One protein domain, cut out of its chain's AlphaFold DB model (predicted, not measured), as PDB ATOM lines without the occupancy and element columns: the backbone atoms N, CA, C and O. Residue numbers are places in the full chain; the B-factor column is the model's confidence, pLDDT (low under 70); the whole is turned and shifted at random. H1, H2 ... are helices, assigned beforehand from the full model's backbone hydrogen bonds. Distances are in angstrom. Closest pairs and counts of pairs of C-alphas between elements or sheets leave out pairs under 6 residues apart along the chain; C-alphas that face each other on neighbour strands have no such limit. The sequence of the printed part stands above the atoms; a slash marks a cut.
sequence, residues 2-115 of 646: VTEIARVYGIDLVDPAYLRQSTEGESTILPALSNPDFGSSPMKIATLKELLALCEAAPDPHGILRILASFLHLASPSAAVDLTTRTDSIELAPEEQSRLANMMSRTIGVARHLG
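What this domain is: This is residues 2 to 115 of the 646 residues of an uncharacterized protein of Rachicladosporium sp. CCFEE 5018 (UniProt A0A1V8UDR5). Three long helices run side by side, up and down, with H3 in the middle between H2 and H4; the short H1 lies beside H2, near H3. Two long loops, residues 9 to 40 and 76 to 93, link the helices, and residues 21 to 27 of the first stick out as a free tip. The printed part has 114 residues, with four named helices in the order H1, H2, H3, H4 and no named strand; its class is all helix. It is compact, with a radius of gyration of the C-alphas of 14.9 A and spans of 42 by 39 by 29 A.

How they stand to each other: H1, residues 2 to 8, and H2, residues 41 to 57, only just touch, with 3 pairs of C-alphas within 8 A. H2 does so with residues 47 to 51 alone; the closest C-alphas, of Val 2 and Leu 51, are 6.9 A apart. They form a helical hairpin, opposite ways at a shallow tilt of 19 degrees. H3, residues 61 to 75, touches H2 in a second hairpin, opposite ways at a shallow tilt of 16 degrees; the closest C-alphas, of Cys 55 and Ile 64, are 5.6 A apart. H1 and H3 are near each other, with 6 pairs of C-alphas within 10 A. H4, residues 94 to 113, touches H3 in a third hairpin, opposite ways at a shallow tilt of 23 degrees; the closest C-alphas, of Leu 65 and Met 104, are 6.1 A apart. H4 is apart from H1 and H2. In H1, H2, H3 and H4 every O i to N i+4 pair is within hydrogen-bond range.

Where its parts are: H1 begins at C-alpha 2, (27.787, 45.815, -3.100). H2 measures 24.6 A from first to last C-alpha, H3 21.1 A, and H4 28.8 A, ending at C-alpha 113, (36.564, 24.405, 5.230).

The domain as a whole: The C-alphas farthest apart, of Thr 84 and Gly 115, are 44.5 A apart. The printed part has no cut. The link from H2 to H3 is tight; the other two are long. pLDDT is under 70 at residue 10, residues 14 to 39 and residues 77 to 90.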
ATOM      1  N   VAL A   2      27.554  45.440  -4.526       77.69
ATOM      2  CA  VAL A   2      27.787  45.815  -3.100       77.69
ATOM      3  C   VAL A   2      28.689  47.051  -2.942       77.69
ATOM      4  O   VAL A   2      28.378  47.960  -2.178       77.69
ATOM      5  N   THR A   3      29.766  47.131  -3.725       78.25
ATOM      6  CA  THR A   3      30.671  48.292  -3.798       78.25
ATOM      7  C   THR A   3      30.004  49.556  -4.337       78.25
ATOM      8  O   THR A   3      30.289  50.648  -3.858       78.25
ATOM      9  N   GLU A   4      29.109  49.429  -5.314       77.56
ATOM     10  CA  GLU A   4      28.378  50.570  -5.879       77.56
ATOM     11  C   GLU A   4      27.362  51.115  -4.874       77.56
ATOM     12  O   GLU A   4      27.272  52.324  -4.701       77.56
ATOM     13  N   ILE A   5      26.661  50.228  -4.157       79.88
ATOM     14  CA  ILE A   5      25.735  50.612  -3.085       79.88
ATOM     15  C   ILE A   5      26.499  51.319  -1.960       79.88
ATOM     16  O   ILE A   5      26.077  52.386  -1.531       79.88
ATOM     17  N   ALA A   6      27.643  50.787  -1.521       79.31
ATOM     18  CA  ALA A   6      28.472  51.430  -0.499       79.31
ATOM     19  C   ALA A   6      28.938  52.840  -0.924       79.31
ATOM     20  O   ALA A   6      28.808  53.794  -0.152       79.31
ATOM     21  N   ARG A   7      29.379  52.999  -2.182       79.88
ATOM     22  CA  ARG A   7      29.807  54.293  -2.740       79.88
ATOM     23  C   ARG A   7      28.700  55.335  -2.783       79.88
ATOM     24  O   ARG A   7      28.971  56.503  -2.519       79.88
ATOM     25  N   VAL A   8      27.457  54.932  -3.064       78.31
ATOM     26  CA  VAL A   8      26.290  55.836  -3.027       78.31
ATOM     27  C   VAL A   8      26.113  56.471  -1.646       78.31
ATOM     28  O   VAL A   8      25.631  57.594  -1.563       78.31
ATOM     29  N   TYR A   9      26.548  55.799  -0.578       73.75
ATOM     30  CA  TYR A   9      26.515  56.301   0.799       73.75
ATOM     31  C   TYR A   9      27.859  56.882   1.280       73.75
ATOM     32  O   TYR A   9      28.037  57.119   2.475       73.75
ATOM     33  N   GLY A  10      28.801  57.142   0.364       69.44
ATOM     34  CA  GLY A  10      30.107  57.733   0.679       69.44
ATOM     35  C   GLY A  10      31.065  56.791   1.413       69.44
ATOM     36  O   GLY A  10      31.946  57.270   2.132       69.44
ATOM     37  N   ILE A  11      30.868  55.474   1.274       75.75
ATOM     38  CA  ILE A  11      31.754  54.436   1.810       75.75
ATOM     39  C   ILE A  11      32.501  53.775   0.653       75.75
ATOM     40  O   ILE A  11      31.892  53.127  -0.200       75.75
ATOM     41  N   ASP A  12      33.824  53.864   0.667       74.31
ATOM     42  CA  ASP A  12      34.672  53.042  -0.187       74.31
ATOM     43  C   ASP A  12      35.085  51.788   0.588       74.31
ATOM     44  O   ASP A  12      35.761  51.848   1.610       74.31
ATOM     45  N   LEU A  13      34.634  50.617   0.129       73.44
ATOM     46  CA  LEU A  13      35.016  49.342   0.737       73.44
ATOM     47  C   LEU A  13      36.470  49.010   0.393       73.44
ATOM     48  O   LEU A  13      36.823  49.068  -0.790       73.44
ATOM     49  N   VAL A  14      37.243  48.536   1.379       68.81
ATOM     50  CA  VAL A  14      38.637  48.073   1.218       68.81
ATOM     51  C   VAL A  14      38.741  47.191  -0.022       68.81
ATOM     52  O   VAL A  14      38.063  46.168  -0.114       68.81
ATOM     53  N   ASP A  15      39.535  47.598  -1.008       60.88
ATOM     54  CA  ASP A  15      39.636  46.882  -2.274       60.88
ATOM     55  C   ASP A  15      40.904  46.017  -2.301       60.88
ATOM     56  O   ASP A  15      42.005  46.561  -2.218       60.88
ATOM     57  N   PRO A  16      40.797  44.681  -2.459       51.88
ATOM     58  CA  PRO A  16      41.945  43.770  -2.406       51.88
ATOM     59  C   PRO A  16      42.924  43.920  -3.585       51.88
ATOM     60  O   PRO A  16      43.876  43.149  -3.686       51.88
ATOM     61  N   ALA A  17      42.671  44.843  -4.519       41.75
ATOM     62  CA  ALA A  17      43.519  45.132  -5.673       41.75
ATOM     63  C   ALA A  17      44.435  46.355  -5.473       41.75
ATOM     64  O   ALA A  17      45.529  46.368  -6.031       41.75
ATOM     65  N   TYR A  18      44.045  47.342  -4.656       45.56
ATOM     66  CA  TYR A  18      44.841  48.564  -4.435       45.56
ATOM     67  C   TYR A  18      46.106  48.319  -3.602       45.56
ATOM     68  O   TYR A  18      47.057  49.087  -3.680       45.56
ATOM     69  N   LEU A  19      46.155  47.209  -2.866       42.53
ATOM     70  CA  LEU A  19      47.319  46.789  -2.083       42.53
ATOM     71  C   LEU A  19      48.216  45.785  -2.831       42.53
ATOM     72  O   LEU A  19      49.309  45.474  -2.372       42.53
ATOM     73  N   ARG A  20      47.804  45.317  -4.023       37.72
ATOM     74  CA  ARG A  20      48.617  44.435  -4.889       37.72
ATOM     75  C   ARG A  20      49.700  45.172  -5.682       37.72
ATOM     76  O   ARG A  20      50.545  44.509  -6.272       37.72
ATOM     77  N   GLN A  21      49.660  46.505  -5.745       32.44
ATOM     78  CA  GLN A  21      50.600  47.327  -6.524       32.44
ATOM     79  C   GLN A  21      51.832  47.792  -5.731       32.44
ATOM     80  O   GLN A  21      52.545  48.678  -6.186       32.44
ATOM     81  N   SER A  22      52.150  47.163  -4.597       34.41
ATOM     82  CA  SER A  22      53.430  47.337  -3.895       34.41
ATOM     83  C   SER A  22      54.582  46.616  -4.618       34.41
ATOM     84  O   SER A  22      55.324  45.819  -4.051       34.41
ATOM     85  N   THR A  23      54.743  46.898  -5.907       30.83
ATOM     86  CA  THR A  23      56.020  46.724  -6.601       30.83
ATOM     87  C   THR A  23      56.891  47.932  -6.274       30.83
ATOM     88  O   THR A  23      56.529  49.050  -6.612       30.83
ATOM     89  N   GLU A  24      58.005  47.671  -5.590       32.78
ATOM     90  CA  GLU A  24      59.191  48.525  -5.426       32.78
ATOM     91  C   GLU A  24      58.948  50.038  -5.216       32.78
ATOM     92  O   GLU A  24      58.988  50.834  -6.148       32.78
ATOM     93  N   GLY A  25      58.844  50.454  -3.947       36.00
ATOM     94  CA  GLY A  25      59.350  51.768  -3.521       36.00
ATOM     95  C   GLY A  25      58.350  52.883  -3.204       36.00
ATOM     96  O   GLY A  25      58.801  53.962  -2.826       36.00
ATOM     97  N   GLU A  26      57.036  52.665  -3.283       30.91
ATOM     98  CA  GLU A  26      56.041  53.698  -2.945       30.91
ATOM     99  C   GLU A  26      55.268  53.358  -1.662       30.91
ATOM    100  O   GLU A  26      54.768  52.245  -1.490       30.91
ATOM    101  N   SER A  27      55.190  54.311  -0.725       35.38
ATOM    102  CA  SER A  27      54.412  54.171   0.504       35.38
ATOM    103  C   SER A  27      52.923  54.160   0.161       35.38
ATOM    104  O   SER A  27      52.336  55.187  -0.178       35.38
ATOM    105  N   THR A  28      52.297  52.984   0.238       38.31
ATOM    106  CA  THR A  28      50.867  52.819  -0.037       38.31
ATOM    107  C   THR A  28      50.047  53.507   1.054       38.31
ATOM    108  O   THR A  28      49.700  52.916   2.075       38.31
ATOM    109  N   ILE A  29      49.741  54.788   0.856       44.47
ATOM    110  CA  ILE A  29      48.741  55.495   1.652       44.47
ATOM    111  C   ILE A  29      47.393  54.860   1.302       44.47
ATOM    112  O   ILE A  29      46.917  54.996   0.173       44.47
ATOM    113  N   LEU A  30      46.783  54.144   2.252       46.16
ATOM    114  CA  LEU A  30      45.410  53.675   2.084       46.16
ATOM    115  C   LEU A  30      44.504  54.897   1.846       46.16
ATOM    116  O   LEU A  30      44.540  55.836   2.649       46.16
ATOM    117  N   PRO A  31      43.713  54.929   0.756       48.19
ATOM    118  CA  PRO A  31      42.775  56.017   0.527       48.19
ATOM    119  C   PRO A  31      41.771  56.072   1.681       48.19
ATOM    120  O   PRO A  31      41.373  55.039   2.221       48.19
ATOM    121  N   ALA A  32      41.352  57.280   2.063       55.16
ATOM    122  CA  ALA A  32      40.325  57.456   3.081       55.16
ATOM    123  C   ALA A  32      39.047  56.704   2.662       55.16
ATOM    124  O   ALA A  32      38.397  57.076   1.689       55.16
ATOM    125  N   LEU A  33      38.684  55.646   3.399       57.69
ATOM    126  CA  LEU A  33      37.521  54.794   3.090       57.69
ATOM    127  C   LEU A  33      36.169  55.479   3.350       57.69
ATOM    128  O   LEU A  33      35.109  54.929   3.047       57.69
ATOM    129  N   SER A  34      36.189  56.668   3.950       58.75
ATOM    130  CA  SER A  34      35.011  57.495   4.175       58.75
ATOM    131  C   SER A  34      35.260  58.897   3.667       58.75
ATOM    132  O   SER A  34      36.250  59.523   4.042       58.75
ATOM    133  N   ASN A  35      34.315  59.419   2.890       61.00
ATOM    134  CA  ASN A  35      34.276  60.845   2.620       61.00
ATOM    135  C   ASN A  35      33.635  61.559   3.833       61.00
ATOM    136  O   ASN A  35      32.464  61.281   4.134       61.00
ATOM    137  N   PRO A  36      34.364  62.432   4.560       57.78
ATOM    138  CA  PRO A  36      33.812  63.159   5.705       57.78
ATOM    139  C   PRO A  36      32.698  64.133   5.295       57.78
ATOM    140  O   PRO A  36      31.817  64.417   6.102       57.78
ATOM    141  N   ASP A  37      32.675  64.566   4.030       56.09
ATOM    142  CA  ASP A  37      31.689  65.514   3.504       56.09
ATOM    143  C   ASP A  37      30.356  64.849   3.108       56.09
ATOM    144  O   ASP A  37      29.414  65.533   2.702       56.09
ATOM    145  N   PHE A  38      30.244  63.515   3.205       59.22
ATOM    146  CA  PHE A  38      29.089  62.770   2.698       59.22
ATOM    147  C   PHE A  38      28.588  61.692   3.672       59.22
ATOM    148  O   PHE A  38      29.317  60.761   4.004       59.22
ATOM    149  N   GLY A  39      27.311  61.780   4.068       63.44
ATOM    150  CA  GLY A  39      26.602  60.786   4.888       63.44
ATOM    151  C   GLY A  39      26.906  60.857   6.393       63.44
ATOM    152  O   GLY A  39      28.054  60.983   6.809       63.44
ATOM    153  N   SER A  40      25.871  60.740   7.234       73.31
ATOM    154  CA  SER A  40      26.045  60.694   8.693       73.31
ATOM    155  C   SER A  40      26.633  59.345   9.142       73.31
ATOM    156  O   SER A  40      26.319  58.298   8.571       73.31
ATOM    157  N   SER A  41      27.463  59.355  10.193       76.94
ATOM    158  CA  SER A  41      28.023  58.143  10.824       76.94
ATOM    159  C   SER A  41      26.987  57.021  11.074       76.94
ATOM    160  O   SER A  41      27.219  55.892  10.629       76.94
ATOM    161  N   PRO A  42      25.793  57.284  11.655       80.81
ATOM    162  CA  PRO A  42      24.792  56.234  11.867       80.81
ATOM    163  C   PRO A  42      24.213  55.659  10.566       80.81
ATOM    164  O   PRO A  42      23.916  54.467  10.512       80.81
ATOM    165  N   MET A  43      24.081  56.460   9.500       81.75
ATOM    166  CA  MET A  43      23.638  55.951   8.194       81.75
ATOM    167  C   MET A  43      24.686  55.031   7.566       81.75
ATOM    168  O   MET A  43      24.333  54.001   6.990       81.75
ATOM    169  N   LYS A  44      25.972  55.368   7.712       82.00
ATOM    170  CA  LYS A  44      27.080  54.529   7.240       82.00
ATOM    171  C   LYS A  44      27.097  53.181   7.967       82.00
ATOM    172  O   LYS A  44      27.155  52.141   7.314       82.00
ATOM    173  N   ILE A  45      26.932  53.191   9.295       83.75
ATOM    174  CA  ILE A  45      26.784  51.976  10.113       83.75
ATOM    175  C   ILE A  45      25.599  51.122   9.645       83.75
ATOM    176  O   ILE A  45      25.761  49.923   9.421       83.75
ATOM    177  N   ALA A  46      24.410  51.721   9.502       86.00
ATOM    178  CA  ALA A  46      23.202  50.996   9.102       86.00
ATOM    179  C   ALA A  46      23.368  50.345   7.722       86.00
ATOM    180  O   ALA A  46      23.078  49.163   7.556       86.00
ATOM    181  N   THR A  47      23.926  51.086   6.763       88.44
ATOM    182  CA  THR A  47      24.192  50.585   5.408       88.44
ATOM    183  C   THR A  47      25.152  49.398   5.433       88.44
ATOM    184  O   THR A  47      24.887  48.377   4.807       88.44
ATOM    185  N   LEU A  48      26.252  49.490   6.185       87.06
ATOM    186  CA  LEU A  48      27.211  48.394   6.290       87.06
ATOM    187  C   LEU A  48      26.614  47.142   6.948       87.06
ATOM    188  O   LEU A  48      26.938  46.034   6.528       87.06
ATOM    189  N   LYS A  49      25.730  47.301   7.943       89.00
ATOM    190  CA  LYS A  49      25.014  46.180   8.577       89.00
ATOM    191  C   LYS A  49      24.065  45.479   7.604       89.00
ATOM    192  O   LYS A  49      24.056  44.253   7.557       89.00
ATOM    193  N   GLU A  50      23.317  46.237   6.805       89.81
ATOM    194  CA  GLU A  50      22.432  45.690   5.767       89.81
ATOM    195  C   GLU A  50      23.227  44.972   4.666       89.81
ATOM    196  O   GLU A  50      22.878  43.866   4.255       89.81
ATOM    197  N   LEU A  51      24.348  45.555   4.226       89.56
ATOM    198  CA  LEU A  51      25.245  44.909   3.262       89.56
ATOM    199  C   LEU A  51      25.858  43.621   3.826       89.56
ATOM    200  O   LEU A  51      25.987  42.638   3.099       89.56
ATOM    201  N   LEU A  52      26.210  43.606   5.116       90.31
ATOM    202  CA  LEU A  52      26.709  42.411   5.788       90.31
ATOM    203  C   LEU A  52      25.644  41.307   5.815       90.31
ATOM    204  O   LEU A  52      25.939  40.184   5.415       90.31
ATOM    205  N   ALA A  53      24.408  41.637   6.204       89.69
ATOM    206  CA  ALA A  53      23.283  40.699   6.222       89.69
ATOM    207  C   ALA A  53      22.959  40.150   4.820       89.69
ATOM    208  O   ALA A  53      22.669  38.964   4.659       89.69
ATOM    209  N   LEU A  54      23.068  40.989   3.785       90.19
ATOM    210  CA  LEU A  54      22.911  40.570   2.394       90.19
ATOM    211  C   LEU A  54      23.988  39.554   1.980       90.19
ATOM    212  O   LEU A  54      23.666  38.535   1.369       90.19
ATOM    213  N   CYS A  55      25.256  39.810   2.313       87.69
ATOM    214  CA  CYS A  55      26.361  38.900   1.996       87.69
ATOM    215  C   CYS A  55      26.306  37.589   2.801       87.69
ATOM    216  O   CYS A  55      26.666  36.540   2.266       87.69
ATOM    217  N   GLU A  56      25.816  37.626   4.046       88.06
ATOM    218  CA  GLU A  56      25.516  36.429   4.846       88.06
ATOM    219  C   GLU A  56      24.414  35.573   4.209       88.06
ATOM    220  O   GLU A  56      24.533  34.348   4.161       88.06
ATOM    221  N   ALA A  57      23.357  36.207   3.690       89.94
ATOM    222  CA  ALA A  57      22.259  35.519   3.016       89.94
ATOM    223  C   ALA A  57      22.654  34.942   1.642       89.94
ATOM    224  O   ALA A  57      22.042  33.972   1.192       89.94
ATOM    225  N   ALA A  58      23.664  35.522   0.982       85.50
ATOM    226  CA  ALA A  58      24.189  35.117  -0.328       85.50
ATOM    227  C   ALA A  58      25.393  34.141  -0.266       85.50
ATOM    228  O   ALA A  58      26.077  33.952  -1.271       85.50
ATOM    229  N   PRO A  59      25.575  33.430   0.857       81.06
ATOM    230  CA  PRO A  59      26.844  32.884   1.383       81.06
ATOM    231  C   PRO A  59      28.131  33.281   0.631       81.06
ATOM    232  O   PRO A  59      28.845  32.425   0.107       81.06
ATOM    233  N   ASP A  60      28.461  34.577   0.606       84.56
ATOM    234  CA  ASP A  60      29.697  35.086  -0.009       84.56
ATOM    235  C   ASP A  60      30.755  35.413   1.067       84.56
ATOM    236  O   ASP A  60      30.769  36.526   1.605       84.56
ATOM    237  N   PRO A  61      31.675  34.481   1.399       83.81
ATOM    238  CA  PRO A  61      32.680  34.716   2.433       83.81
ATOM    239  C   PRO A  61      33.644  35.857   2.081       83.81
ATOM    240  O   PRO A  61      34.121  36.540   2.985       83.81
ATOM    241  N   HIS A  62      33.917  36.115   0.797       82.94
ATOM    242  CA  HIS A  62      34.786  37.222   0.389       82.94
ATOM    243  C   HIS A  62      34.108  38.576   0.611       82.94
ATOM    244  O   HIS A  62      34.732  39.495   1.150       82.94
ATOM    245  N   GLY A  63      32.832  38.691   0.237       83.75
ATOM    246  CA  GLY A  63      32.012  39.875   0.489       83.75
ATOM    247  C   GLY A  63      31.877  40.178   1.980       83.75
ATOM    248  O   GLY A  63      32.127  41.310   2.396       83.75
ATOM    249  N   ILE A  64      31.591  39.155   2.797       88.12
ATOM    250  CA  ILE A  64      31.510  39.277   4.263       88.12
ATOM    251  C   ILE A  64      32.825  39.826   4.828       88.12
ATOM    252  O   ILE A  64      32.825  40.828   5.540       88.12
ATOM    253  N   LEU A  65      33.955  39.207   4.483       85.31
ATOM    254  CA  LEU A  65      35.271  39.603   4.984       85.31
ATOM    255  C   LEU A  65      35.655  41.032   4.583       85.31
ATOM    256  O   LEU A  65      36.167  41.787   5.408       85.31
ATOM    257  N   ARG A  66      35.349  41.434   3.346       82.88
ATOM    258  CA  ARG A  66      35.590  42.795   2.850       82.88
ATOM    259  C   ARG A  66      34.771  43.842   3.608       82.88
ATOM    260  O   ARG A  66      35.297  44.905   3.944       82.88
ATOM    261  N   ILE A  67      33.497  43.555   3.877       86.00
ATOM    262  CA  ILE A  67      32.621  44.457   4.635       86.00
ATOM    263  C   ILE A  67      33.103  44.562   6.081       86.00
ATOM    264  O   ILE A  67      33.254  45.677   6.569       86.00
ATOM    265  N   LEU A  68      33.414  43.437   6.738       87.25
ATOM    266  CA  LEU A  68      33.937  43.414   8.110       87.25
ATOM    267  C   LEU A  68      35.238  44.220   8.250       87.25
ATOM    268  O   LEU A  68      35.354  45.034   9.164       87.25
ATOM    269  N   ALA A  69      36.181  44.055   7.317       82.75
ATOM    270  CA  ALA A  69      37.434  44.813   7.286       82.75
ATOM    271  C   ALA A  69      37.194  46.322   7.151       82.75
ATOM    272  O   ALA A  69      37.770  47.124   7.882       82.75
ATOM    273  N   SER A  70      36.297  46.702   6.236       82.56
ATOM    274  CA  SER A  70      35.922  48.103   6.011       82.56
ATOM    275  C   SER A  70      35.234  48.698   7.241       82.56
ATOM    276  O   SER A  70      35.481  49.844   7.598       82.56
ATOM    277  N   PHE A  71      34.410  47.902   7.927       84.12
ATOM    278  CA  PHE A  71      33.731  48.290   9.161       84.12
ATOM    279  C   PHE A  71      34.726  48.594  10.286       84.12
ATOM    280  O   PHE A  71      34.618  49.630  10.939       84.12
ATOM    281  N   LEU A  72      35.714  47.714  10.486       83.62
ATOM    282  CA  LEU A  72      36.759  47.884  11.501       83.62
ATOM    283  C   LEU A  72      37.711  49.040  11.159       83.62
ATOM    284  O   LEU A  72      38.096  49.783  12.056       83.62
ATOM    285  N   HIS A  73      38.019  49.260   9.876       79.44
ATOM    286  CA  HIS A  73      38.804  50.419   9.445       79.44
ATOM    287  C   HIS A  73      38.090  51.745   9.742       79.44
ATOM    288  O   HIS A  73      38.707  52.674  10.244       79.44
ATOM    289  N   LEU A  74      36.785  51.833   9.467       77.44
ATOM    290  CA  LEU A  74      35.986  53.039   9.723       77.44
ATOM    291  C   LEU A  74      35.764  53.314  11.219       77.44
ATOM    292  O   LEU A  74      35.574  54.467  11.614       77.44
ATOM    293  N   ALA A  75      35.770  52.261  12.039       75.81
ATOM    294  CA  ALA A  75      35.757  52.369  13.496       75.81
ATOM    295  C   ALA A  75      37.125  52.798  14.064       75.81
ATOM    296  O   ALA A  75      37.199  53.320  15.175       75.81
ATOM    297  N   SER A  76      38.205  52.604  13.303       70.94
ATOM    298  CA  SER A  76      39.558  52.991  13.696       70.94
ATOM    299  C   SER A  76      39.743  54.514  13.574       70.94
ATOM    300  O   SER A  76      39.401  55.093  12.538       70.94
ATOM    301  N   PRO A  77      40.283  55.212  14.590       64.81
ATOM    302  CA  PRO A  77      40.628  56.627  14.484       64.81
ATOM    303  C   PRO A  77      41.618  56.907  13.345       64.81
ATOM    304  O   PRO A  77      42.628  56.230  13.185       64.81
ATOM    305  N   SER A  78      41.354  57.980  12.591       57.81
ATOM    306  CA  SER A  78      42.245  58.485  11.530       57.81
ATOM    307  C   SER A  78      43.493  59.206  12.079       57.81
ATOM    308  O   SER A  78      44.317  59.695  11.317       57.81
ATOM    309  N   ALA A  79      43.658  59.277  13.401       57.06
ATOM    310  CA  ALA A  79      44.813  59.867  14.075       57.06
ATOM    311  C   ALA A  79      45.478  58.828  14.991       57.06
ATOM    312  O   ALA A  79      44.814  57.912  15.478       57.06
ATOM    313  N   ALA A  80      46.786  58.975  15.227       57.75
ATOM    314  CA  ALA A  80      47.512  58.130  16.178       57.75
ATOM    315  C   ALA A  80      46.876  58.187  17.579       57.75
ATOM    316  O   ALA A  80      46.385  59.239  17.987       57.75
ATOM    317  N   VAL A  81      46.949  57.083  18.334       55.00
ATOM    318  CA  VAL A  81      46.364  56.967  19.691       55.00
ATOM    319  C   VAL A  81      46.869  58.067  20.645       55.00
ATOM    320  O   VAL A  81      46.129  58.508  21.520       55.00
ATOM    321  N   ASP A  82      48.090  58.573  20.434       48.22
ATOM    322  CA  ASP A  82      48.700  59.649  21.233       48.22
ATOM    323  C   ASP A  82      48.125  61.055  20.964       48.22
ATOM    324  O   ASP A  82      48.345  61.977  21.753       48.22
ATOM    325  N   LEU A  83      47.407  61.260  19.854       51.91
ATOM    326  CA  LEU A  83      46.813  62.551  19.508       51.91
ATOM    327  C   LEU A  83      45.352  62.572  19.970       51.91
ATOM    328  O   LEU A  83      44.514  61.810  19.500       51.91
ATOM    329  N   THR A  84      45.032  63.486  20.884       45.41
ATOM    330  CA  THR A  84      43.752  63.573  21.616       45.41
ATOM    331  C   THR A  84      42.515  63.895  20.761       45.41
ATOM    332  O   THR A  84      41.423  64.082  21.296       45.41
ATOM    333  N   THR A  85      42.633  63.953  19.435       48.41
ATOM    334  CA  THR A  85      41.549  64.323  18.520       48.41
ATOM    335  C   THR A  85      40.974  63.102  17.792       48.41
ATOM    336  O   THR A  85      41.234  62.908  16.604       48.41
ATOM    337  N   ARG A  86      40.122  62.310  18.469       51.38
ATOM    338  CA  ARG A  86      39.208  61.305  17.862       51.38
ATOM    339  C   ARG A  86      38.095  61.997  17.045       51.38
ATOM    340  O   ARG A  86      36.920  61.880  17.364       51.38
ATOM    341  N   THR A  87      38.448  62.815  16.054       49.94
ATOM    342  CA  THR A  87      37.467  63.723  15.417       49.94
ATOM    343  C   THR A  87      36.727  63.141  14.211       49.94
ATOM    344  O   THR A  87      35.663  63.660  13.891       49.94
ATOM    345  N   ASP A  88      37.207  62.044  13.604       54.84
ATOM    346  CA  ASP A  88      36.696  61.576  12.301       54.84
ATOM    347  C   ASP A  88      36.332  60.059  12.241       54.84
ATOM    348  O   ASP A  88      36.119  59.531  11.151       54.84
ATOM    349  N   SER A  89      36.247  59.332  13.370       61.09
ATOM    350  CA  SER A  89      35.908  57.887  13.403       61.09
ATOM    351  C   SER A  89      34.438  57.593  13.709       61.09
ATOM    352  O   SER A  89      33.779  58.329  14.443       61.09
ATOM    353  N   ILE A  90      33.935  56.465  13.201       67.38
ATOM    354  CA  ILE A  90      32.632  55.927  13.596       67.38
ATOM    355  C   ILE A  90      32.732  55.381  15.029       67.38
ATOM    356  O   ILE A  90      33.522  54.480  15.293       67.38
ATOM    357  N   GLU A  91      31.924  55.900  15.956       70.19
ATOM    358  CA  GLU A  91      31.859  55.376  17.325       70.19
ATOM    359  C   GLU A  91      31.198  53.992  17.329       70.19
ATOM    360  O   GLU A  91      29.996  53.859  17.091       70.19
ATOM    361  N   LEU A  92      31.995  52.955  17.592       77.06
ATOM    362  CA  LEU A  92      31.528  51.578  17.693       77.06
ATOM    363  C   LEU A  92      31.797  51.032  19.092       77.06
ATOM    364  O   LEU A  92      32.933  51.090  19.560       77.06
ATOM    365  N   ALA A  93      30.773  50.468  19.738       83.69
ATOM    366  CA  ALA A  93      30.917  49.888  21.070       83.69
ATOM    367  C   ALA A  93      31.944  48.732  21.069       83.69
ATOM    368  O   ALA A  93      31.994  47.969  20.095       83.69
ATOM    369  N   PRO A  94      32.729  48.543  22.147       82.88
ATOM    370  CA  PRO A  94      33.721  47.470  22.235       82.88
ATOM    371  C   PRO A  94      33.117  46.075  22.022       82.88
ATOM    372  O   PRO A  94      33.708  45.225  21.355       82.88
ATOM    373  N   GLU A  95      31.899  45.837  22.518       86.81
ATOM    374  CA  GLU A  95      31.182  44.577  22.317       86.81
ATOM    375  C   GLU A  95      30.918  44.321  20.830       86.81
ATOM    376  O   GLU A  95      31.046  43.192  20.350       86.81
ATOM    377  N   GLU A  96      30.594  45.372  20.081       85.06
ATOM    378  CA  GLU A  96      30.308  45.292  18.654       85.06
ATOM    379  C   GLU A  96      31.594  45.106  17.833       85.06
ATOM    380  O   GLU A  96      31.628  44.230  16.968       85.06
ATOM    381  N   GLN A  97      32.687  45.798  18.182       87.44
ATOM    382  CA  GLN A  97      34.026  45.538  17.626       87.44
ATOM    383  C   GLN A  97      34.446  44.072  17.845       87.44
ATOM    384  O   GLN A  97      34.866  43.388  16.907       87.44
ATOM    385  N   SER A  98      34.249  43.549  19.061       86.62
ATOM    386  CA  SER A  98      34.581  42.160  19.400       86.62
ATOM    387  C   SER A  98      33.736  41.160  18.604       86.62
ATOM    388  O   SER A  98      34.230  40.123  18.152       86.62
ATOM    389  N   ARG A  99      32.453  41.472  18.377       89.38
ATOM    390  CA  ARG A  99      31.540  40.633  17.599       89.38
ATOM    391  C   ARG A  99      31.974  40.563  16.139       89.38
ATOM    392  O   ARG A  99      31.974  39.463  15.585       89.38
ATOM    393  N   LEU A 100      32.353  41.694  15.543       87.06
ATOM    394  CA  LEU A 100      32.841  41.767  14.163       87.06
ATOM    395  C   LEU A 100      34.163  41.012  13.993       87.06
ATOM    396  O   LEU A 100      34.281  40.207  13.072       87.06
ATOM    397  N   ALA A 101      35.114  41.183  14.916       83.31
ATOM    398  CA  ALA A 101      36.379  40.448  14.905       83.31
ATOM    399  C   ALA A 101      36.162  38.926  15.020       83.31
ATOM    400  O   ALA A 101      36.686  38.147  14.223       83.31
ATOM    401  N   ASN A 102      35.301  38.486  15.944       87.19
ATOM    402  CA  ASN A 102      34.944  37.073  16.093       87.19
ATOM    403  C   ASN A 102      34.225  36.514  14.859       87.19
ATOM    404  O   ASN A 102      34.413  35.354  14.486       87.19
ATOM    405  N   MET A 103      33.375  37.322  14.228       88.44
ATOM    406  CA  MET A 103      32.705  36.952  12.991       88.44
ATOM    407  C   MET A 103      33.702  36.807  11.840       88.44
ATOM    408  O   MET A 103      33.613  35.829  11.107       88.44
ATOM    409  N   MET A 104      34.691  37.698  11.737       87.25
ATOM    410  CA  MET A 104      35.768  37.608  10.751       87.25
ATOM    411  C   MET A 104      36.527  36.282  10.888       87.25
ATOM    412  O   MET A 104      36.613  35.524   9.922       87.25
ATOM    413  N   SER A 105      36.966  35.935  12.102       85.94
ATOM    414  CA  SER A 105      37.652  34.667  12.386       85.94
ATOM    415  C   SER A 105      36.803  33.438  12.037       85.94
ATOM    416  O   SER A 105      37.306  32.482  11.444       85.94
ATOM    417  N   ARG A 106      35.498  33.463  12.349       87.94
ATOM    418  CA  ARG A 106      34.569  32.380  11.976       87.94
ATOM    419  C   ARG A 106      34.414  32.250  10.464       87.94
ATOM    420  O   ARG A 106      34.487  31.136   9.954       87.94
ATOM    421  N   THR A 107      34.233  33.360   9.752       87.75
ATOM    422  CA  THR A 107      34.076  33.364   8.292       87.75
ATOM    423  C   THR A 107      35.331  32.844   7.595       87.75
ATOM    424  O   THR A 107      35.213  32.052   6.666       87.75
ATOM    425  N   ILE A 108      36.527  33.191   8.085       84.94
ATOM    426  CA  ILE A 108      37.798  32.633   7.586       84.94
ATOM    427  C   ILE A 108      37.850  31.117   7.805       84.94
ATOM    428  O   ILE A 108      38.231  30.370   6.903       84.94
ATOM    429  N   GLY A 109      37.433  30.639   8.982       83.94
ATOM    430  CA  GLY A 109      37.350  29.206   9.275       83.94
ATOM    431  C   GLY A 109      36.407  28.467   8.321       83.94
ATOM    432  O   GLY A 109      36.790  27.458   7.730       83.94
ATOM    433  N   VAL A 110      35.199  29.001   8.113       85.94
ATOM    434  CA  VAL A 110      34.207  28.446   7.176       85.94
ATOM    435  C   VAL A 110      34.746  28.435   5.747       85.94
ATOM    436  O   VAL A 110      34.666  27.416   5.068       85.94
ATOM    437  N   ALA A 111      35.354  29.531   5.300       85.50
ATOM    438  CA  ALA A 111      35.918  29.629   3.964       85.50
ATOM    439  C   ALA A 111      37.065  28.626   3.740       85.50
ATOM    440  O   ALA A 111      37.112  27.960   2.704       85.50
ATOM    441  N   ARG A 112      37.924  28.416   4.750       83.31
ATOM    442  CA  ARG A 112      38.966  27.380   4.723       83.31
ATOM    443  C   ARG A 112      38.368  25.972   4.617       83.31
ATOM    444  O   ARG A 112      38.872  25.164   3.841       83.31
ATOM    445  N   HIS A 113      37.281  25.684   5.338       83.00
ATOM    446  CA  HIS A 113      36.564  24.405   5.230       83.00
ATOM    447  C   HIS A 113      35.898  24.194   3.862       83.00
ATOM    448  O   HIS A 113      35.803  23.059   3.405       83.00
ATOM    449  N   LEU A 114      35.496  25.273   3.187       83.50
ATOM    450  CA  LEU A 114      34.961  25.253   1.819       83.50
ATOM    451  C   LEU A 114      36.055  25.147   0.736       83.50
ATOM    452  O   LEU A 114      35.745  25.187  -0.452       83.50
ATOM    453  N   GLY A 115      37.330  25.010   1.121       78.25
ATOM    454  CA  GLY A 115      38.461  24.892   0.194       78.25
ATOM    455  C   GLY A 115      38.972  26.226  -0.363       78.25
ATOM    456  O   GLY A 115      39.864  26.228  -1.209       78.25
TER     457      GLY A 115